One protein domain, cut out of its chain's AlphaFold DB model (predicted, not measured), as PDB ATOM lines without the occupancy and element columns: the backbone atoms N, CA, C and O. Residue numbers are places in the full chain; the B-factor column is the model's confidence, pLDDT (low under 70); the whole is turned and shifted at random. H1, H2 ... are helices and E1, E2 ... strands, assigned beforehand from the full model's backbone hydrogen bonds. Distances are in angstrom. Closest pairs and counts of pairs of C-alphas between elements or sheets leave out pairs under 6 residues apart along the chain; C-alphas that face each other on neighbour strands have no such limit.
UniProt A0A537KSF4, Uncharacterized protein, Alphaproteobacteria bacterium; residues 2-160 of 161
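What this domain is: This is residues 2 to 160 of the 161 residues of an uncharacterized protein of Alphaproteobacteria bacterium (UniProt A0A537KSF4). A small three-stranded sheet, E2 E1 E3, forms the middle of an only just elongated body; H2 covers it on the side toward one end, where the helical hairpin H3 and H4 reaches out, and H1, H5, H6, H7 and H8 gather toward the other end. The 159 printed residues hold eight named helices and three named strands, in the order H1 H2 E1 E2 H3 H4 E3 H5 H6 H7 H8, and the class is mostly helix. The sheet is all antiparallel. The whole is compact, with a radius of gyration of the C-alphas of 17.5 A and spans of 55 by 36 by 24 A.

How they stand to each other: H1, residues 2 to 16, touches H7, residues 134 to 141, about perpendicular at 87 degrees; their closest C-alphas, Val 9 and Val 137, are 5.7 A apart. H2, residues 21 to 34, is on the sheet of E1, residues 38 to 42, E2, residues 48 to 51, and E3, residues 99 to 104, at a height over the sheet of 9.8 A, over E1 and E3. E1 and E2 are an antiparallel hairpin, with N 40 and O 48 at 2.8 A. E1 and E3 are antiparallel, with N 39 and O 103 at 2.8 A. H3, residues 56 to 62, touches H2 residues 28 to 33 alone, the closest C-alphas being Val 29 and Ala 58, 4.9 A. H3 and H4, residues 69 to 83, are a helical hairpin at a shallow tilt of 33 degrees, only just short of steep, opposite ways; their closest C-alphas are Thr 60 and Leu 79, 6.3 A. E2, H3, H4 and E3 make a split strand-helix-strand unit, two strands running the same way with E1 between them, its crossover right-handed. H5, residues 112 to 117, touches H8, residues 147 to 160, at Phe 115 and Arg 155, the closest C-alphas, 5.9 A. H6, residues 120 to 124, touches H7, with the C-alphas of Gly 123 and Arg 135 closest at 4.7 A. H7 and H8 touch about perpendicular at 80 degrees, the closest C-alphas being Arg 139 and Glu 150, 5.7 A; they are the hub, touching three helices each, and both only graze the sheet. Helix packing is mostly crossed, one of five tilted pairs being shallow. Every O i to N i+4 pair is within hydrogen-bond range in H1, H2, H3, H4, H7 and H8; H5 has 1 of 2, and H6 0 of 1 but 2 of 2 O i to N i+3 pairs.

Where its parts are: H1 begins at C-alpha 2, (24.470, 21.349, -8.157), and is 21.2 A long; H2 is 20.1 A, H4 21.5 A and H8 19.6 A. E1 is 13.3 A and E3 13.8 A. H8 ends at C-alpha 160, (40.201, 17.676, 13.755).

The domain as a whole: The C-alphas of Gly 69 and Ser 121, the two farthest apart, are 56.5 A apart. The printed part has no cut. The link from H4 to E3 is long, 15 residues, in which residues 86 to 87 pair antiparallel with 93 to 94. The mean pLDDT of the printed part is 88.5, and residues 2 to 5, 16 to 20 and 66 are under 70.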
ATOM      1  N   ALA A   2      23.814  20.640  -9.273       57.72
ATOM      2  CA  ALA A   2      24.470  21.349  -8.157       57.72
ATOM      3  C   ALA A   2      23.599  21.524  -6.889       57.72
ATOM      4  O   ALA A   2      24.047  21.192  -5.800       57.72
ATOM      5  N   GLY A   3      22.327  21.921  -7.027       65.88
ATOM      6  CA  GLY A   3      21.453  22.147  -5.862       65.88
ATOM      7  C   GLY A   3      21.043  20.891  -5.072       65.88
ATOM      8  O   GLY A   3      20.620  21.011  -3.929       65.88
ATOM      9  N   ALA A   4      21.162  19.688  -5.647       67.62
ATOM     10  CA  ALA A   4      20.854  18.444  -4.931       67.62
ATOM     11  C   ALA A   4      22.019  18.004  -4.031       67.62
ATOM     12  O   ALA A   4      21.792  17.561  -2.909       67.62
ATOM     13  N   VAL A   5      23.256  18.181  -4.509       69.25
ATOM     14  CA  VAL A   5      24.477  17.926  -3.728       69.25
ATOM     15  C   VAL A   5      24.580  18.925  -2.580       69.25
ATOM     16  O   VAL A   5      24.804  18.520  -1.449       69.25
ATOM     17  N   GLU A   6      24.320  20.207  -2.834       72.38
ATOM     18  CA  GLU A   6      24.324  21.250  -1.799       72.38
ATOM     19  C   GLU A   6      23.297  20.972  -0.687       72.38
ATOM     20  O   GLU A   6      23.626  21.022   0.497       72.38
ATOM     21  N   ALA A   7      22.069  20.584  -1.052       77.19
ATOM     22  CA  ALA A   7      21.041  20.210  -0.082       77.19
ATOM     23  C   ALA A   7      21.435  18.978   0.751       77.19
ATOM     24  O   ALA A   7      21.122  18.907   1.940       77.19
ATOM     25  N   LEU A   8      22.130  18.019   0.141       77.75
ATOM     26  CA  LEU A   8      22.602  16.817   0.818       77.75
ATOM     27  C   LEU A   8      23.797  17.103   1.733       77.75
ATOM     28  O   LEU A   8      23.826  16.613   2.858       77.75
ATOM     29  N   VAL A   9      24.730  17.960   1.311       76.56
ATOM     30  CA  VAL A   9      25.810  18.463   2.168       76.56
ATOM     31  C   VAL A   9      25.229  19.202   3.376       76.56
ATOM     32  O   VAL A   9      25.634  18.944   4.504       76.56
ATOM     33  N   GLU A  10      24.228  20.063   3.180       75.81
ATOM     34  CA  GLU A  10      23.524  20.748   4.274       75.81
ATOM     35  C   GLU A  10      22.830  19.768   5.234       75.81
ATOM     36  O   GLU A  10      22.862  19.965   6.455       75.81
ATOM     37  N   GLN A  11      22.228  18.694   4.713       78.25
ATOM     38  CA  GLN A  11      21.649  17.628   5.535       78.25
ATOM     39  C   GLN A  11      22.724  16.897   6.344       78.25
ATOM     40  O   GLN A  11      22.567  16.754   7.555       78.25
ATOM     41  N   LEU A  12      23.831  16.495   5.716       74.44
ATOM     42  CA  LEU A  12      24.950  15.826   6.384       74.44
ATOM     43  C   LEU A  12      25.565  16.715   7.463       74.44
ATOM     44  O   LEU A  12      25.742  16.276   8.596       74.44
ATOM     45  N   LEU A  13      25.804  17.988   7.159       72.44
ATOM     46  CA  LEU A  13      26.300  18.951   8.137       72.44
ATOM     47  C   LEU A  13      25.320  19.137   9.296       72.44
ATOM     48  O   LEU A  13      25.749  19.293  10.432       72.44
ATOM     49  N   THR A  14      24.013  19.060   9.052       73.25
ATOM     50  CA  THR A  14      23.010  19.108  10.127       73.25
ATOM     51  C   THR A  14      22.995  17.829  10.976       73.25
ATOM     52  O   THR A  14      22.717  17.907  12.169       73.25
ATOM     53  N   ILE A  15      23.294  16.663  10.394       71.25
ATOM     54  CA  ILE A  15      23.374  15.379  11.112       71.25
ATOM     55  C   ILE A  15      24.645  15.306  11.967       71.25
ATOM     56  O   ILE A  15      24.579  14.919  13.131       71.25
ATOM     57  N   HIS A  16      25.792  15.684  11.398       65.50
ATOM     58  CA  HIS A  16      27.103  15.588  12.048       65.50
ATOM     59  C   HIS A  16      27.398  16.758  12.995       65.50
ATOM     60  O   HIS A  16      28.094  16.576  13.990       65.50
ATOM     61  N   PHE A  17      26.822  17.933  12.731       65.75
ATOM     62  CA  PHE A  17      26.901  19.114  13.594       65.75
ATOM     63  C   PHE A  17      25.486  19.546  14.018       65.75
ATOM     64  O   PHE A  17      24.975  20.570  13.549       65.75
ATOM     65  N   PRO A  18      24.800  18.744  14.857       54.53
ATOM     66  CA  PRO A  18      23.411  18.995  15.205       54.53
ATOM     67  C   PRO A  18      23.223  20.339  15.920       54.53
ATOM     68  O   PRO A  18      24.058  20.792  16.700       54.53
ATOM     69  N   LYS A  19      22.067  20.956  15.635       61.94
ATOM     70  CA  LYS A  19      21.669  22.328  15.987       61.94
ATOM     71  C   LYS A  19      20.897  22.517  17.310       61.94
ATOM     72  O   LYS A  19      19.977  23.341  17.320       61.94
ATOM     73  N   PRO A  20      21.155  21.864  18.455       66.75
ATOM     74  CA  PRO A  20      20.716  22.510  19.681       66.75
ATOM     75  C   PRO A  20      21.555  23.787  19.797       66.75
ATOM     76  O   PRO A  20      22.767  23.713  19.989       66.75
ATOM     77  N   GLN A  21      20.940  24.967  19.654       74.69
ATOM     78  CA  GLN A  21      21.616  26.228  19.992       74.69
ATOM     79  C   GLN A  21      22.250  26.126  21.387       74.69
ATOM     80  O   GLN A  21      23.319  26.673  21.622       74.69
ATOM     81  N   ASP A  22      21.644  25.337  22.274       78.31
ATOM     82  CA  ASP A  22      22.162  24.981  23.591       78.31
ATOM     83  C   ASP A  22      23.492  24.209  23.552       78.31
ATOM     84  O   ASP A  22      24.351  24.450  24.397       78.31
ATOM     85  N   THR A  23      23.726  23.344  22.558       83.81
ATOM     86  CA  THR A  23      25.015  22.662  22.356       83.81
ATOM     87  C   THR A  23      26.096  23.656  21.954       83.81
ATOM     88  O   THR A  23      27.174  23.649  22.542       83.81
ATOM     89  N   ILE A  24      25.808  24.552  21.005       90.25
ATOM     90  CA  ILE A  24      26.767  25.590  20.595       90.25
ATOM     91  C   ILE A  24      27.025  26.557  21.758       90.25
ATOM     92  O   ILE A  24      28.174  26.899  22.025       90.25
ATOM     93  N   ARG A  25      25.988  26.945  22.513       91.69
ATOM     94  CA  ARG A  25      26.119  27.754  23.736       91.69
ATOM     95  C   ARG A  25      27.031  27.097  24.758       91.69
ATOM     96  O   ARG A  25      27.964  27.738  25.233       91.69
ATOM     97  N   PHE A  26      26.760  25.833  25.085       89.69
ATOM     98  CA  PHE A  26      27.564  25.062  26.027       89.69
ATOM     99  C   PHE A  26      29.021  24.988  25.566       89.69
ATOM    100  O   PHE A  26      29.928  25.263  26.348       89.69
ATOM    101  N   LEU A  27      29.244  24.695  24.283       92.44
ATOM    102  CA  LEU A  27      30.580  24.599  23.715       92.44
ATOM    103  C   LEU A  27      31.328  25.937  23.776       92.44
ATOM    104  O   LEU A  27      32.468  25.969  24.222       92.44
ATOM    105  N   LEU A  28      30.688  27.046  23.401       95.50
ATOM    106  CA  LEU A  28      31.280  28.386  23.475       95.50
ATOM    107  C   LEU A  28      31.633  28.789  24.912       95.50
ATOM    108  O   LEU A  28      32.701  29.357  25.137       95.50
ATOM    109  N   VAL A  29      30.770  28.480  25.887       95.12
ATOM    110  CA  VAL A  29      31.047  28.717  27.315       95.12
ATOM    111  C   VAL A  29      32.229  27.868  27.780       95.12
ATOM    112  O   VAL A  29      33.139  28.389  28.421       95.12
ATOM    113  N   ASN A  30      32.262  26.585  27.416       94.44
ATOM    114  CA  ASN A  30      33.364  25.697  27.773       94.44
ATOM    115  C   ASN A  30      34.696  26.176  27.173       94.44
ATOM    116  O   ASN A  30      35.672  26.331  27.900       94.44
ATOM    117  N   LEU A  31      34.721  26.490  25.874       96.38
ATOM    118  CA  LEU A  31      35.903  27.006  25.172       96.38
ATOM    119  C   LEU A  31      36.371  28.354  25.736       96.38
ATOM    120  O   LEU A  31      37.571  28.568  25.886       96.38
ATOM    121  N   SER A  32      35.436  29.235  26.101       97.06
ATOM    122  CA  SER A  32      35.719  30.495  26.803       97.06
ATOM    123  C   SER A  32      36.386  30.255  28.163       97.06
ATOM    124  O   SER A  32      37.325  30.965  28.524       97.06
ATOM    125  N   SER A  33      35.954  29.225  28.897       96.19
ATOM    126  CA  SER A  33      36.499  28.880  30.215       96.19
ATOM    127  C   SER A  33      37.943  28.378  30.121       96.19
ATOM    128  O   SER A  33      38.839  28.893  30.797       96.19
ATOM    129  N   ILE A  34      38.196  27.420  29.225       95.12
ATOM    130  CA  ILE A  34      39.510  26.769  29.088       95.12
ATOM    131  C   ILE A  34      40.472  27.518  28.151       95.12
ATOM    132  O   ILE A  34      41.662  27.220  28.131       95.12
ATOM    133  N   GLY A  35      39.986  28.498  27.383       95.06
ATOM    134  CA  GLY A  35      40.787  29.263  26.423       95.06
ATOM    135  C   GLY A  35      41.285  28.446  25.226       95.06
ATOM    136  O   GLY A  35      42.264  28.838  24.595       95.06
ATOM    137  N   GLN A  36      40.642  27.314  24.926       95.31
ATOM    138  CA  GLN A  36      40.995  26.445  23.803       95.31
ATOM    139  C   GLN A  36      40.641  27.128  22.476       95.31
ATOM    140  O   GLN A  36      39.599  27.774  22.347       95.31
ATOM    141  N   SER A  37      41.532  26.983  21.495       96.12
ATOM    142  CA  SER A  37      41.326  27.488  20.139       96.12
ATOM    143  C   SER A  37      40.231  26.697  19.417       96.12
ATOM    144  O   SER A  37      40.050  25.503  19.655       96.12
ATOM    145  N   CYS A  38      39.492  27.345  18.528       95.75
ATOM    146  CA  CYS A  38      38.455  26.727  17.720       95.75
ATOM    147  C   CYS A  38      38.341  27.383  16.343       95.75
ATOM    148  O   CYS A  38      38.759  28.524  16.124       95.75
ATOM    149  N   ASP A  39      37.731  26.650  15.420       95.88
ATOM    150  CA  ASP A  39      37.177  27.229  14.206       95.88
ATOM    151  C   ASP A  39      35.699  27.526  14.410       95.88
ATOM    152  O   ASP A  39      34.967  26.730  15.000       95.88
ATOM    153  N   VAL A  40      35.254  28.664  13.891       95.62
ATOM    154  CA  VAL A  40      33.854  29.083  13.909       95.62
ATOM    155  C   VAL A  40      33.407  29.268  12.473       95.62
ATOM    156  O   VAL A  40      33.935  30.116  11.751       95.62
ATOM    157  N   THR A  41      32.437  28.468  12.045       93.94
ATOM    158  CA  THR A  41      31.938  28.495  10.669       93.94
ATOM    159  C   THR A  41      30.592  29.199  10.583       93.94
ATOM    160  O   THR A  41      29.828  29.258  11.550       93.94
ATOM    161  N   PHE A  42      30.291  29.749   9.406       92.50
ATOM    162  CA  PHE A  42      29.070  30.511   9.157       92.50
ATOM    163  C   PHE A  42      28.434  30.089   7.844       92.50
ATOM    164  O   PHE A  42      29.104  29.677   6.899       92.50
ATOM    165  N   ARG A  43      27.120  30.286   7.746       82.12
ATOM    166  CA  ARG A  43      26.407  30.056   6.484       82.12
ATOM    167  C   ARG A  43      26.685  31.142   5.451       82.12
ATOM    168  O   ARG A  43      26.741  30.832   4.271       82.12
ATOM    169  N   ASN A  44      26.875  32.387   5.878       86.44
ATOM    170  CA  ASN A  44      26.806  33.543   4.976       86.44
ATOM    171  C   ASN A  44      28.111  34.350   4.906       86.44
ATOM    172  O   ASN A  44      28.104  35.465   4.386       86.44
ATOM    173  N   ARG A  45      29.219  33.834   5.457       92.19
ATOM    174  CA  ARG A  45      30.528  34.501   5.433       92.19
ATOM    175  C   ARG A  45      31.685  33.529   5.647       92.19
ATOM    176  O   ARG A  45      31.469  32.378   6.019       92.19
ATOM    177  N   ASP A  46      32.898  34.031   5.431       94.06
ATOM    178  CA  ASP A  46      34.136  33.287   5.656       94.06
ATOM    179  C   ASP A  46      34.283  32.897   7.152       94.06
ATOM    180  O   ASP A  46      33.896  33.678   8.032       94.06
ATOM    181  N   PRO A  47      34.818  31.699   7.456       95.94
ATOM    182  CA  PRO A  47      34.973  31.192   8.821       95.94
ATOM    183  C   PRO A  47      36.064  31.936   9.604       95.94
ATOM    184  O   PRO A  47      37.031  32.433   9.022       95.94
ATOM    185  N   LEU A  48      35.948  31.946  10.934       97.12
ATOM    186  CA  LEU A  48      37.043  32.311  11.837       97.12
ATOM    187  C   LEU A  48      37.864  31.055  12.117       97.12
ATOM    188  O   LEU A  48      37.294  30.027  12.474       97.12
ATOM    189  N   ILE A  49      39.182  31.125  11.952       95.38
ATOM    190  CA  ILE A  49      40.059  29.952  12.037       95.38
ATOM    191  C   ILE A  49      41.027  30.111  13.201       95.38
ATOM    192  O   ILE A  49      41.759  31.096  13.266       95.38
ATOM    193  N   GLY A  50      41.063  29.115  14.082       95.12
ATOM    194  CA  GLY A  50      42.010  29.051  15.192       95.12
ATOM    195  C   GLY A  50      41.871  30.191  16.208       95.12
ATOM    196  O   GLY A  50      42.858  30.582  16.832       95.12
ATOM    197  N   VAL A  51      40.665  30.720  16.397       97.25
ATOM    198  CA  VAL A  51      40.385  31.801  17.352       97.25
ATOM    199  C   VAL A  51      40.060  31.252  18.740       97.25
ATOM    200  O   VAL A  51      39.676  30.098  18.876       97.25
ATOM    201  N   THR A  52      40.180  32.066  19.787       97.69
ATOM    202  CA  THR A  52      39.630  31.740  21.114       97.69
ATOM    203  C   THR A  52      38.423  32.616  21.430       97.69
ATOM    204  O   THR A  52      38.310  33.736  20.926       97.69
ATOM    205  N   VAL A  53      37.509  32.102  22.256       98.12
ATOM    206  CA  VAL A  53      36.326  32.836  22.732       98.12
ATOM    207  C   VAL A  53      36.709  33.687  23.944       98.12
ATOM    208  O   VAL A  53      37.396  33.209  24.848       98.12
ATOM    209  N   ASP A  54      36.250  34.938  23.993       97.12
ATOM    210  CA  ASP A  54      36.489  35.848  25.119       97.12
ATOM    211  C   ASP A  54      36.056  35.219  26.460       97.12
ATOM    212  O   ASP A  54      34.931  34.726  26.596       97.12
ATOM    213  N   LYS A  55      36.944  35.252  27.467       96.12
ATOM    214  CA  LYS A  55      36.745  34.659  28.806       96.12
ATOM    215  C   LYS A  55      35.559  35.246  29.574       96.12
ATOM    216  O   LYS A  55      35.047  34.624  30.504       96.12
ATOM    217  N   GLN A  56      35.107  36.442  29.200       93.38
ATOM    218  CA  GLN A  56      33.974  37.099  29.836       93.38
ATOM    219  C   GLN A  56      32.667  36.308  29.660       93.38
ATOM    220  O   GLN A  56      31.775  36.425  30.508       93.38
ATOM    221  N   LEU A  57      32.555  35.504  28.592       93.75
ATOM    222  CA  LEU A  57      31.397  34.642  28.363       93.75
ATOM    223  C   LEU A  57      31.280  33.573  29.461       93.75
ATOM    224  O   LEU A  57      30.240  33.487  30.115       93.75
ATOM    225  N   ALA A  58      32.358  32.829  29.726       94.06
ATOM    226  CA  ALA A  58      32.408  31.844  30.805       94.06
ATOM    227  C   ALA A  58      32.210  32.485  32.181       94.06
ATOM    228  O   ALA A  58      31.358  32.034  32.939       94.06
ATOM    229  N   ALA A  59      32.891  33.600  32.465       92.69
ATOM    230  CA  ALA A  59      32.736  34.303  33.740       92.69
ATOM    231  C   ALA A  59      31.272  34.704  34.018       92.69
ATOM    232  O   ALA A  59      30.780  34.588  35.140       92.69
ATOM    233  N   THR A  60      30.543  35.136  32.985       90.38
ATOM    234  CA  THR A  60      29.126  35.510  33.120       90.38
ATOM    235  C   THR A  60      28.231  34.288  33.346       90.38
ATOM    236  O   THR A  60      27.274  34.385  34.118       90.38
ATOM    237  N   ALA A  61      28.536  33.154  32.706       87.81
ATOM    238  CA  ALA A  61      27.828  31.894  32.912       87.81
ATOM    239  C   ALA A  61      28.079  31.315  34.320       87.81
ATOM    240  O   ALA A  61      27.124  30.954  35.007       87.81
ATOM    241  N   ASP A  62      29.327  31.311  34.792       87.69
ATOM    242  CA  ASP A  62      29.706  30.813  36.121       87.69
ATOM    243  C   ASP A  62      29.030  31.610  37.242       87.69
ATOM    244  O   ASP A  62      28.518  31.048  38.212       87.69
ATOM    245  N   GLU A  63      28.930  32.933  37.082       84.88
ATOM    246  CA  GLU A  63      28.231  33.801  38.028       84.88
ATOM    247  C   GLU A  63      26.731  33.488  38.171       84.88
ATOM    248  O   GLU A  63      26.107  33.982  39.116       84.88
ATOM    249  N   MET A  64      26.118  32.713  37.270       79.00
ATOM    250  CA  MET A  64      24.718  32.291  37.405       79.00
ATOM    251  C   MET A  64      24.527  31.168  38.430       79.00
ATOM    252  O   MET A  64      23.417  31.022  38.961       79.00
ATOM    253  N   ALA A  65      25.573  30.394  38.734       71.06
ATOM    254  CA  ALA A  65      25.499  29.288  39.680       71.06
ATOM    255  C   ALA A  65      25.022  29.781  41.061       71.06
ATOM    256  O   ALA A  65      25.539  30.742  41.625       71.06
ATOM    257  N   GLY A  66      23.973  29.151  41.599       69.81
ATOM    258  CA  GLY A  66      23.419  29.484  42.917       69.81
ATOM    259  C   GLY A  66      22.555  30.754  42.992       69.81
ATOM    260  O   GLY A  66      22.029  31.053  44.063       69.81
ATOM    261  N   ARG A  67      22.337  31.490  41.889       77.94
ATOM    262  CA  ARG A  67      21.449  32.672  41.890       77.94
ATOM    263  C   ARG A  67      19.973  32.310  41.691       77.94
ATOM    264  O   ARG A  67      19.623  31.413  40.916       77.94
ATOM    265  N   SER A  68      19.084  33.078  42.320       78.69
ATOM    266  CA  SER A  68      17.622  33.005  42.164       78.69
ATOM    267  C   SER A  68      16.996  34.404  42.026       78.69
ATOM    268  O   SER A  68      17.665  35.426  42.208       78.69
ATOM    269  N   GLY A  69      15.720  34.467  41.632       85.56
ATOM    270  CA  GLY A  69      14.965  35.721  41.512       85.56
ATOM    271  C   GLY A  69      15.537  36.712  40.486       85.56
ATOM    272  O   GLY A  69      16.076  36.325  39.449       85.56
ATOM    273  N   ILE A  70      15.431  38.011  40.785       82.88
ATOM    274  CA  ILE A  70      15.844  39.118  39.899       82.88
ATOM    275  C   ILE A  70      17.324  39.010  39.493       82.88
ATOM    276  O   ILE A  70      17.675  39.306  38.351       82.88
ATOM    277  N   GLY A  71      18.188  38.533  40.397       81.88
ATOM    278  CA  GLY A  71      19.615  38.354  40.125       81.88
ATOM    279  C   GLY A  71      19.895  37.333  39.018       81.88
ATOM    280  O   GLY A  71      20.770  37.568  38.188       81.88
ATOM    281  N   ARG A  72      19.121  36.239  38.960       85.31
ATOM    282  CA  ARG A  72      19.200  35.259  37.864       85.31
ATOM    283  C   ARG A  72      18.740  35.880  36.546       85.31
ATOM    284  O   ARG A  72      19.444  35.770  35.551       85.31
ATOM    285  N   TRP A  73      17.600  36.575  36.546       82.56
ATOM    286  CA  TRP A  73      17.048  37.195  35.335       82.56
ATOM    287  C   TRP A  73      17.981  38.251  34.720       82.56
ATOM    288  O   TRP A  73      18.171  38.287  33.505       82.56
ATOM    289  N   LEU A  74      18.615  39.092  35.546       84.38
ATOM    290  CA  LEU A  74      19.580  40.086  35.065       84.38
ATOM    291  C   LEU A  74      20.794  39.436  34.390       84.38
ATOM    292  O   LEU A  74      21.259  39.934  33.363       84.38
ATOM    293  N   LYS A  75      21.290  38.326  34.947       86.00
ATOM    294  CA  LYS A  75      22.427  37.587  34.386       86.00
ATOM    295  C   LYS A  75      22.058  36.825  33.122       86.00
ATOM    296  O   LYS A  75      22.804  36.916  32.158       86.00
ATOM    297  N   GLU A  76      20.874  36.221  33.066       87.19
ATOM    298  CA  GLU A  76      20.333  35.623  31.837       87.19
ATOM    299  C   GLU A  76      20.300  36.644  30.688       87.19
ATOM    300  O   GLU A  76      20.742  36.382  29.569       87.19
ATOM    301  N   ARG A  77      19.849  37.871  30.980       87.94
ATOM    302  CA  ARG A  77      19.833  38.967  30.004       87.94
ATOM    303  C   ARG A  77      21.242  39.411  29.607       87.94
ATOM    304  O   ARG A  77      21.461  39.761  28.450       87.94
ATOM    305  N   GLN A  78      22.187  39.431  30.546       89.00
ATOM    306  CA  GLN A  78      23.591  39.734  30.257       89.00
ATOM    307  C   GLN A  78      24.217  38.658  29.360       89.00
ATOM    308  O   GLN A  78      24.846  39.000  28.362       89.00
ATOM    309  N   LEU A  79      23.992  37.384  29.672       89.94
ATOM    310  CA  LEU A  79      24.484  36.251  28.899       89.94
ATOM    311  C   LEU A  79      23.869  36.231  27.493       89.94
ATOM    312  O   LEU A  79      24.578  36.080  26.506       89.94
ATOM    313  N   SER A  80      22.569  36.513  27.379       91.56
ATOM    314  CA  SER A  80      21.895  36.676  26.084       91.56
ATOM    315  C   SER A  80      22.516  37.789  25.234       91.56
ATOM    316  O   SER A  80      22.685  37.620  24.031       91.56
ATOM    317  N   ARG A  81      22.909  38.918  25.844       92.88
ATOM    318  CA  ARG A  81      23.625  39.995  25.133       92.88
ATOM    319  C   ARG A  81      25.011  39.563  24.671       92.88
ATOM    320  O   ARG A  81      25.426  39.978  23.599       92.88
ATOM    321  N   GLN A  82      25.717  38.755  25.456       93.62
ATOM    322  CA  GLN A  82      27.021  38.227  25.051       93.62
ATOM    323  C   GLN A  82      26.895  37.205  23.927       93.62
ATOM    324  O   GLN A  82      27.706  37.227  23.015       93.62
ATOM    325  N   PHE A  83      25.847  36.381  23.920       95.38
ATOM    326  CA  PHE A  83      25.552  35.525  22.770       95.38
ATOM    327  C   PHE A  83      25.128  36.311  21.523       95.38
ATOM    328  O   PHE A  83      25.260  35.792  20.424       95.38
ATOM    329  N   ALA A  84      24.670  37.557  21.655       95.81
ATOM    330  CA  ALA A  84      24.425  38.440  20.513       95.81
ATOM    331  C   ALA A  84      25.688  39.189  20.020       95.81
ATOM    332  O   ALA A  84      25.652  39.770  18.940       95.81
ATOM    333  N   ASP A  85      26.781  39.193  20.793       96.81
ATOM    334  CA  ASP A  85      28.053  39.887  20.506       96.81
ATOM    335  C   ASP A  85      29.233  39.063  21.055       96.81
ATOM    336  O   ASP A  85      29.976  39.504  21.938       96.81
ATOM    337  N   ILE A  86      29.377  37.825  20.578       97.44
ATOM    338  CA  ILE A  86      30.469  36.929  20.966       97.44
ATOM    339  C   ILE A  86      31.756  37.509  20.396       97.44
ATOM    340  O   ILE A  86      31.823  37.811  19.204       97.44
ATOM    341  N   ARG A  87      32.776  37.667  21.240       97.94
ATOM    342  CA  ARG A  87      34.077  38.225  20.857       97.94
ATOM    343  C   ARG A  87      35.118  37.131  20.748       97.94
ATOM    344  O   ARG A  87      35.143  36.212  21.569       97.94
ATOM    345  N   PHE A  88      35.996  37.295  19.770       98.44
ATOM    346  CA  PHE A  88      37.076  36.366  19.486       98.44
ATOM    347  C   PHE A  88      38.445  37.046  19.577       98.44
ATOM    348  O   PHE A  88      38.560  38.273  19.508       98.44
ATOM    349  N   SER A  89      39.497  36.245  19.738       97.88
ATOM    350  CA  SER A  89      40.878  36.718  19.918       97.88
ATOM    351  C   SER A  89      41.453  37.524  18.753       97.88
ATOM    352  O   SER A  89      42.396  38.284  18.951       97.88
ATOM    353  N   ASP A  90      40.912  37.367  17.545       97.06
ATOM    354  CA  ASP A  90      41.302  38.136  16.356       97.06
ATOM    355  C   ASP A  90      40.588  39.501  16.261       97.06
ATOM    356  O   ASP A  90      40.760  40.236  15.289       97.06
ATOM    357  N   GLY A  91      39.778  39.852  17.267       97.44
ATOM    358  CA  GLY A  91      38.976  41.073  17.306       97.44
ATOM    359  C   GLY A  91      37.646  40.968  16.558       97.44
ATOM    360  O   GLY A  91      36.844  41.908  16.614       97.44
ATOM    361  N   SER A  92      37.380  39.843  15.888       97.75
ATOM    362  CA  SER A  92      36.108  39.598  15.222       97.75
ATOM    363  C   SER A  92      34.979  39.355  16.226       97.75
ATOM    364  O   SER A  92      35.181  39.117  17.425       97.75
ATOM    365  N   ARG A  93      33.751  39.467  15.714       97.44
ATOM    366  CA  ARG A  93      32.515  39.309  16.476       97.44
ATOM    367  C   ARG A  93      31.520  38.448  15.710       97.44
ATOM    368  O   ARG A  93      31.555  38.414  14.477       97.44
ATOM    369  N   ALA A  94      30.646  37.762  16.433       96.56
ATOM    370  CA  ALA A  94      29.509  37.043  15.868       96.56
ATOM    371  C   ALA A  94      28.359  36.967  16.871       96.56
ATOM    372  O   ALA A  94      28.586  36.878  18.076       96.56
ATOM    373  N   SER A  95      27.130  36.923  16.382       95.19
ATOM    374  CA  SER A  95      26.003  36.428  17.164       95.19
ATOM    375  C   SER A  95      25.913  34.903  17.078       95.19
ATOM    376  O   SER A  95      26.326  34.287  16.094       95.19
ATOM    377  N   LEU A  96      25.342  34.282  18.108       93.06
ATOM    378  CA  LEU A  96      25.071  32.847  18.160       93.06
ATOM    379  C   LEU A  96      24.230  32.384  16.961       93.06
ATOM    380  O   LEU A  96      24.466  31.301  16.440       93.06
ATOM    381  N   ASP A  97      23.289  33.216  16.507       91.06
ATOM    382  CA  ASP A  97      22.387  32.904  15.394       91.06
ATOM    383  C   ASP A  97      23.092  32.904  14.024       91.06
ATOM    384  O   ASP A  97      22.586  32.319  13.066       91.06
ATOM    385  N   GLU A  98      24.266  33.533  13.913       92.19
ATOM    386  CA  GLU A  98      25.090  33.485  12.700       92.19
ATOM    387  C   GLU A  98      25.948  32.219  12.619       92.19
ATOM    388  O   GLU A  98      26.306  31.786  11.517       92.19
ATOM    389  N   ILE A  99      26.315  31.655  13.774       92.06
ATOM    390  CA  ILE A  99      27.244  30.529  13.871       92.06
ATOM    391  C   ILE A  99      26.556  29.267  13.364       92.06
ATOM    392  O   ILE A  99      25.492  28.871  13.839       92.06
ATOM    393  N   TRP A 100      27.197  28.602  12.406       89.62
ATOM    394  CA  TRP A 100      26.765  27.285  11.971       89.62
ATOM    395  C   TRP A 100      27.270  26.219  12.938       89.62
ATOM    396  O   TRP A 100      26.467  25.506  13.535       89.62
ATOM    397  N   THR A 101      28.584  26.110  13.105       89.75
ATOM    398  CA  THR A 101      29.189  25.184  14.060       89.75
ATOM    399  C   THR A 101      30.498  25.743  14.606       89.75
ATOM    400  O   THR A 101      31.061  26.706  14.077       89.75
ATOM    401  N   VAL A 102      30.959  25.138  15.696       92.12
ATOM    402  CA  VAL A 102      32.232  25.433  16.346       92.12
ATOM    403  C   VAL A 102      33.018  24.132  16.428       92.12
ATOM    404  O   VAL A 102      32.509  23.136  16.939       92.12
ATOM    405  N   ILE A 103      34.247  24.141  15.923       91.75
ATOM    406  CA  ILE A 103      35.113  22.964  15.837       91.75
ATOM    407  C   ILE A 103      36.318  23.215  16.748       91.75
ATOM    408  O   ILE A 103      37.163  24.049  16.417       91.75
ATOM    409  N   PRO A 104      36.398  22.569  17.923       92.62
ATOM    410  CA  PRO A 104      37.535  22.725  18.819       92.62
ATOM    411  C   PRO A 104      38.828  22.239  18.162       92.62
ATOM    412  O   PRO A 104      38.877  21.151  17.599       92.62
ATOM    413  N   VAL A 105      39.892  23.028  18.280       92.69
ATOM    414  CA  VAL A 105      41.257  22.611  17.939       92.69
ATOM    415  C   VAL A 105      41.862  21.939  19.167       92.69
ATOM    416  O   VAL A 105      41.648  22.467  20.258       92.69
ATOM    417  N   PRO A 106      42.615  20.827  19.055       89.25
ATOM    418  CA  PRO A 106      43.294  20.214  20.196       89.25
ATOM    419  C   PRO A 106      44.018  21.244  21.074       89.25
ATOM    420  O   PRO A 106      44.543  22.232  20.563       89.25
ATOM    421  N   VAL A 107      44.039  21.021  22.392       85.56
ATOM    422  CA  VAL A 107      44.623  21.966  23.370       85.56
ATOM    423  C   VAL A 107      46.087  22.280  23.044       85.56
ATOM    424  O   VAL A 107      46.497  23.435  23.126       85.56
ATOM    425  N   ASP A 108      46.836  21.276  22.586       84.69
ATOM    426  CA  ASP A 108      48.239  21.407  22.173       84.69
ATOM    427  C   ASP A 108      48.409  21.977  20.748       84.69
ATOM    428  O   ASP A 108      49.521  22.104  20.237       84.69
ATOM    429  N   GLY A 109      47.303  22.344  20.095       84.31
ATOM    430  CA  GLY A 109      47.257  22.790  18.711       84.31
ATOM    431  C   GLY A 109      47.393  21.650  17.700       84.31
ATOM    432  O   GLY A 109      47.350  20.469  18.032       84.31
ATOM    433  N   ILE A 110      47.547  22.027  16.429       84.38
ATOM    434  CA  ILE A 110      47.887  21.095  15.348       84.38
ATOM    435  C   ILE A 110      49.364  21.320  14.996       84.38
ATOM    436  O   ILE A 110      49.711  22.442  14.611       84.38
ATOM    437  N   PRO A 111      50.229  20.297  15.099       85.69
ATOM    438  CA  PRO A 111      51.628  20.401  14.696       85.69
ATOM    439  C   PRO A 111      51.774  20.820  13.226       85.69
ATOM    440  O   PRO A 111      51.015  20.387  12.360       85.69
ATOM    441  N   ALA A 112      52.752  21.675  12.920       82.62
ATOM    442  CA  ALA A 112      52.928  22.203  11.564       82.62
ATOM    443  C   ALA A 112      53.281  21.108  10.536       82.62
ATOM    444  O   ALA A 112      52.846  21.166   9.386       82.62
ATOM    445  N   ASP A 113      54.040  20.100  10.957       87.94
ATOM    446  CA  ASP A 113      54.408  18.922  10.169       87.94
ATOM    447  C   ASP A 113      53.222  17.983   9.909       87.94
ATOM    448  O   ASP A 113      53.165  17.353   8.850       87.94
ATOM    449  N   ALA A 114      52.227  17.958  10.803       87.00
ATOM    450  CA  ALA A 114      51.020  17.155  10.628       87.00
ATOM    451  C   ALA A 114      50.259  17.537   9.350       87.00
ATOM    452  O   ALA A 114      49.793  16.655   8.636       87.00
ATOM    453  N   PHE A 115      50.200  18.828   8.994       87.31
ATOM    454  CA  PHE A 115      49.535  19.278   7.764       87.31
ATOM    455  C   PHE A 115      50.170  18.699   6.493       87.31
ATOM    456  O   PHE A 115      49.457  18.356   5.549       87.31
ATOM    457  N   ALA A 116      51.499  18.588   6.445       87.56
ATOM    458  CA  ALA A 116      52.199  18.059   5.277       87.56
ATOM    459  C   ALA A 116      51.997  16.543   5.113       87.56
ATOM    460  O   ALA A 116      52.046  16.042   3.992       87.56
ATOM    461  N   ALA A 117      51.746  15.837   6.219       90.75
ATOM    462  CA  ALA A 117      51.564  14.390   6.247       90.75
ATOM    463  C   ALA A 117      50.136  13.927   5.900       90.75
ATOM    464  O   ALA A 117      49.927  12.734   5.687       90.75
ATOM    465  N   VAL A 118      49.151  14.833   5.842       93.44
ATOM    466  CA  VAL A 118      47.764  14.455   5.536       93.44
ATOM    467  C   VAL A 118      47.617  14.017   4.079       93.44
ATOM    468  O   VAL A 118      47.867  14.794   3.153       93.44
ATOM    469  N   ASP A 119      47.105  12.801   3.886       94.50
ATOM    470  CA  ASP A 119      46.670  12.309   2.583       94.50
ATOM    471  C   ASP A 119      45.316  12.921   2.188       94.50
ATOM    472  O   ASP A 119      44.266  12.602   2.746       94.50
ATOM    473  N   LEU A 120      45.339  13.798   1.183       95.81
ATOM    474  CA  LEU A 120      44.137  14.438   0.649       95.81
ATOM    475  C   LEU A 120      43.201  13.470  -0.082       95.81
ATOM    476  O   LEU A 120      42.045  13.832  -0.305       95.81
ATOM    477  N   SER A 121      43.659  12.270  -0.456       95.44
ATOM    478  CA  SER A 121      42.811  11.271  -1.116       95.44
ATOM    479  C   SER A 121      41.654  10.816  -0.220       95.44
ATOM    480  O   SER A 121      40.570  10.513  -0.720       95.44
ATOM    481  N   ALA A 122      41.829  10.883   1.107       92.31
ATOM    482  CA  ALA A 122      40.762  10.659   2.081       92.31
ATOM    483  C   ALA A 122      39.581  11.629   1.894       92.31
ATOM    484  O   ALA A 122      38.437  11.276   2.166       92.31
ATOM    485  N   GLY A 123      39.837  12.832   1.369       92.25
ATOM    486  CA  GLY A 123      38.802  13.807   1.045       92.25
ATOM    487  C   GLY A 123      37.888  13.406  -0.109       92.25
ATOM    488  O   GLY A 123      36.781  13.925  -0.201       92.25
ATOM    489  N   GLU A 124      38.331  12.498  -0.979       95.06
ATOM    490  CA  GLU A 124      37.557  12.034  -2.135       95.06
ATOM    491  C   GLU A 124      36.672  10.822  -1.790       95.06
ATOM    492  O   GLU A 124      35.896  10.359  -2.622       95.06
ATOM    493  N   GLN A 125      36.772  10.302  -0.562       92.69
ATOM    494  CA  GLN A 125      35.899   9.236  -0.082       92.69
ATOM    495  C   GLN A 125      34.507   9.785   0.225       92.69
ATOM    496  O   GLN A 125      34.355  10.901   0.733       92.69
ATOM    497  N   GLU A 126      33.483   8.982  -0.056       91.06
ATOM    498  CA  GLU A 126      32.112   9.326   0.305       91.06
ATOM    499  C   GLU A 126      31.931   9.350   1.822       91.06
ATOM    500  O   GLU A 126      32.262   8.400   2.536       91.06
ATOM    501  N   MET A 127      31.322  10.423   2.311       83.69
ATOM    502  CA  MET A 127      30.942  10.555   3.702       83.69
ATOM    503  C   MET A 127      29.758   9.625   3.982       83.69
ATOM    504  O   MET A 127      28.627   9.904   3.586       83.69
ATOM    505  N   HIS A 128      30.024   8.497   4.641       80.00
ATOM    506  CA  HIS A 128      29.020   7.529   5.107       80.00
ATOM    507  C   HIS A 128      28.058   6.996   4.023       80.00
ATOM    508  O   HIS A 128      26.887   6.747   4.302       80.00
ATOM    509  N   GLY A 129      28.539   6.806   2.787       81.06
ATOM    510  CA  GLY A 129      27.727   6.272   1.680       81.06
ATOM    511  C   GLY A 129      26.629   7.226   1.200       81.06
ATOM    512  O   GLY A 129      25.615   6.792   0.654       81.06
ATOM    513  N   SER A 130      26.800   8.523   1.453       82.19
ATOM    514  CA  SER A 130      25.845   9.559   1.066       82.19
ATOM    515  C   SER A 130      25.908   9.942  -0.414       82.19
ATOM    516  O   SER A 130      25.042  10.679  -0.868       82.19
ATOM    517  N   GLY A 131      26.911   9.500  -1.180       87.50
ATOM    518  CA  GLY A 131      27.167  10.045  -2.517       87.50
ATOM    519  C   GLY A 131      27.782  11.452  -2.513       87.50
ATOM    520  O   GLY A 131      27.885  12.067  -3.572       87.50
ATOM    521  N   VAL A 132      28.176  11.969  -1.343       89.75
ATOM    522  CA  VAL A 132      28.889  13.242  -1.164       89.75
ATOM    523  C   VAL A 132      30.256  12.959  -0.562       89.75
ATOM    524  O   VAL A 132      30.376  12.231   0.422       89.75
ATOM    525  N   THR A 133      31.296  13.551  -1.131       93.81
ATOM    526  CA  THR A 133      32.677  13.411  -0.664       93.81
ATOM    527  C   THR A 133      32.941  14.221   0.608       93.81
ATOM    528  O   THR A 133      32.336  15.270   0.843       93.81
ATOM    529  N   VAL A 134      33.904  13.793   1.427       92.44
ATOM    530  CA  VAL A 134      34.360  14.581   2.592       92.44
ATOM    531  C   VAL A 134      34.801  15.986   2.166       92.44
ATOM    532  O   VAL A 134      34.527  16.971   2.850       92.44
ATOM    533  N   ARG A 135      35.432  16.113   0.998       95.31
ATOM    534  CA  ARG A 135      35.824  17.399   0.428       95.31
ATOM    535  C   ARG A 135      34.637  18.306   0.127       95.31
ATOM    536  O   ARG A 135      34.716  19.500   0.405       95.31
ATOM    537  N   GLU A 136      33.564  17.772  -0.446       93.50
ATOM    538  CA  GLU A 136      32.334  18.534  -0.677       93.50
ATOM    539  C   GLU A 136      31.779  19.099   0.627       93.50
ATOM    540  O   GLU A 136      31.417  20.274   0.682       93.50
ATOM    541  N   VAL A 137      31.811  18.301   1.692       90.69
ATOM    542  CA  VAL A 137      31.405  18.735   3.031       90.69
ATOM    543  C   VAL A 137      32.319  19.835   3.567       90.69
ATOM    544  O   VAL A 137      31.829  20.865   4.026       90.69
ATOM    545  N   VAL A 138      33.640  19.676   3.459       92.75
ATOM    546  CA  VAL A 138      34.625  20.685   3.890       92.75
ATOM    547  C   VAL A 138      34.482  21.994   3.116       92.75
ATOM    548  O   VAL A 138      34.574  23.072   3.708       92.75
ATOM    549  N   ARG A 139      34.248  21.923   1.802       94.00
ATOM    550  CA  ARG A 139      34.031  23.106   0.966       94.00
ATOM    551  C   ARG A 139      32.861  23.930   1.486       94.00
ATOM    552  O   ARG A 139      33.024  25.140   1.632       94.00
ATOM    553  N   GLU A 140      31.734  23.295   1.790       90.94
ATOM    554  CA  GLU A 140      30.561  24.002   2.309       90.94
ATOM    555  C   GLU A 140      30.762  24.479   3.747       90.94
ATOM    556  O   GLU A 140      30.463  25.631   4.060       90.94
ATOM    557  N   LEU A 141      31.346  23.635   4.599       89.81
ATOM    558  CA  LEU A 141      31.619  23.942   6.000       89.81
ATOM    559  C   LEU A 141      32.516  25.179   6.164       89.81
ATOM    560  O   LEU A 141      32.251  26.023   7.016       89.81
ATOM    561  N   TYR A 142      33.557  25.306   5.338       93.19
ATOM    562  CA  TYR A 142      34.525  26.408   5.403       93.19
ATOM    563  C   TYR A 142      34.355  27.460   4.299       93.19
ATOM    564  O   TYR A 142      35.194  28.356   4.182       93.19
ATOM    565  N   ARG A 143      33.295  27.363   3.484       91.75
ATOM    566  CA  ARG A 143      33.007  28.263   2.350       91.75
ATOM    567  C   ARG A 143      34.209  28.464   1.419       91.75
ATOM    568  O   ARG A 143      34.583  29.584   1.063       91.75
ATOM    569  N   CYS A 144      34.846  27.361   1.031       93.31
ATOM    570  CA  CYS A 144      36.023  27.397   0.168       93.31
ATOM    571  C   CYS A 144      35.650  27.879  -1.244       93.31
ATOM    572  O   CYS A 144      34.771  27.312  -1.885       93.31
ATOM    573  N   LYS A 145      36.334  28.923  -1.732       91.44
ATOM    574  CA  LYS A 145      36.073  29.544  -3.047       91.44
ATOM    575  C   LYS A 145      36.830  28.868  -4.190       91.44
ATOM    576  O   LYS A 145      36.472  29.036  -5.351       91.44
ATOM    577  N   ASP A 146      37.881  28.129  -3.858       93.94
ATOM    578  CA  ASP A 146      38.755  27.460  -4.810       93.94
ATOM    579  C   ASP A 146      39.380  26.194  -4.205       93.94
ATOM    580  O   ASP A 146      39.353  25.964  -2.991       93.94
ATOM    581  N   ARG A 147      39.978  25.381  -5.082       94.62
ATOM    582  CA  ARG A 147      40.598  24.099  -4.733       94.62
ATOM    583  C   ARG A 147      41.779  24.243  -3.772       94.62
ATOM    584  O   ARG A 147      41.991  23.366  -2.941       94.62
ATOM    585  N   ALA A 148      42.539  25.333  -3.861       95.12
ATOM    586  CA  ALA A 148      43.681  25.549  -2.977       95.12
ATOM    587  C   ALA A 148      43.211  25.779  -1.534       95.12
ATOM    588  O   ALA A 148      43.775  25.222  -0.592       95.12
ATOM    589  N   ARG A 149      42.129  26.545  -1.354       94.62
ATOM    590  CA  ARG A 149      41.493  26.743  -0.051       94.62
ATOM    591  C   ARG A 149      40.856  25.459   0.468       94.62
ATOM    592  O   ARG A 149      41.019  25.168   1.653       94.62
ATOM    593  N   GLU A 150      40.198  24.687  -0.399       95.62
ATOM    594  CA  GLU A 150      39.679  23.359  -0.042       95.62
ATOM    595  C   GLU A 150      40.794  22.450   0.479       95.62
ATOM    596  O   GLU A 150      40.637  21.846   1.528       95.62
ATOM    597  N   ASP A 151      41.939  22.382  -0.203       96.25
ATOM    598  CA  ASP A 151      43.064  21.534   0.196       96.25
ATOM    599  C   ASP A 151      43.651  21.927   1.557       96.25
ATOM    600  O   ASP A 151      44.102  21.066   2.311       96.25
ATOM    601  N   VAL A 152      43.666  23.217   1.895       94.50
ATOM    602  CA  VAL A 152      44.092  23.678   3.226       94.50
ATOM    603  C   VAL A 152      43.071  23.266   4.287       94.50
ATOM    604  O   VAL A 152      43.445  22.711   5.322       94.50
ATOM    605  N   MET A 153      41.785  23.509   4.032       95.00
ATOM    606  CA  MET A 153      40.723  23.230   5.001       95.00
ATOM    607  C   MET A 153      40.433  21.743   5.155       95.00
ATOM    608  O   MET A 153      40.071  21.308   6.239       95.00
ATOM    609  N   LEU A 154      40.670  20.947   4.118       95.44
ATOM    610  CA  LEU A 154      40.531  19.501   4.171       95.44
ATOM    611  C   LEU A 154      41.603  18.888   5.066       95.44
ATOM    612  O   LEU A 154      41.276  18.058   5.905       95.44
ATOM    613  N   ARG A 155      42.859  19.345   4.970       95.19
ATOM    614  CA  ARG A 155      43.906  18.918   5.915       95.19
ATOM    615  C   ARG A 155      43.534  19.253   7.345       95.19
ATOM    616  O   ARG A 155      43.670  18.419   8.229       95.19
ATOM    617  N   ARG A 156      43.054  20.479   7.550       93.06
ATOM    618  CA  ARG A 156      42.614  20.941   8.860       93.06
ATOM    619  C   ARG A 156      41.474  20.078   9.392       93.06
ATOM    620  O   ARG A 156      41.576  19.592  10.504       93.06
ATOM    621  N   TYR A 157      40.445  19.836   8.587       91.75
ATOM    622  CA  TYR A 157      39.314  18.988   8.948       91.75
ATOM    623  C   TYR A 157      39.747  17.562   9.301       91.75
ATOM    624  O   TYR A 157      39.366  17.068  10.350       91.75
ATOM    625  N   LEU A 158      40.590  16.930   8.483       91.56
ATOM    626  CA  LEU A 158      41.067  15.561   8.715       91.56
ATOM    627  C   LEU A 158      41.962  15.417   9.958       91.56
ATOM    628  O   LEU A 158      42.144  14.308  10.442       91.56
ATOM    629  N   LEU A 159      42.529  16.513  10.466       90.62
ATOM    630  CA  LEU A 159      43.287  16.537  11.724       90.62
ATOM    631  C   LEU A 159      42.410  16.864  12.945       90.62
ATOM    632  O   LEU A 159      42.887  16.770  14.074       90.62
ATOM    633  N   LEU A 160      41.166  17.291  12.720       85.50
ATOM    634  CA  LEU A 160      40.201  17.676  13.755       85.50
ATOM    635  C   LEU A 160      39.049  16.671  13.915       85.50
ATOM    636  O   LEU A 160      38.405  16.672  14.964       85.50
TER     637      LEU A 160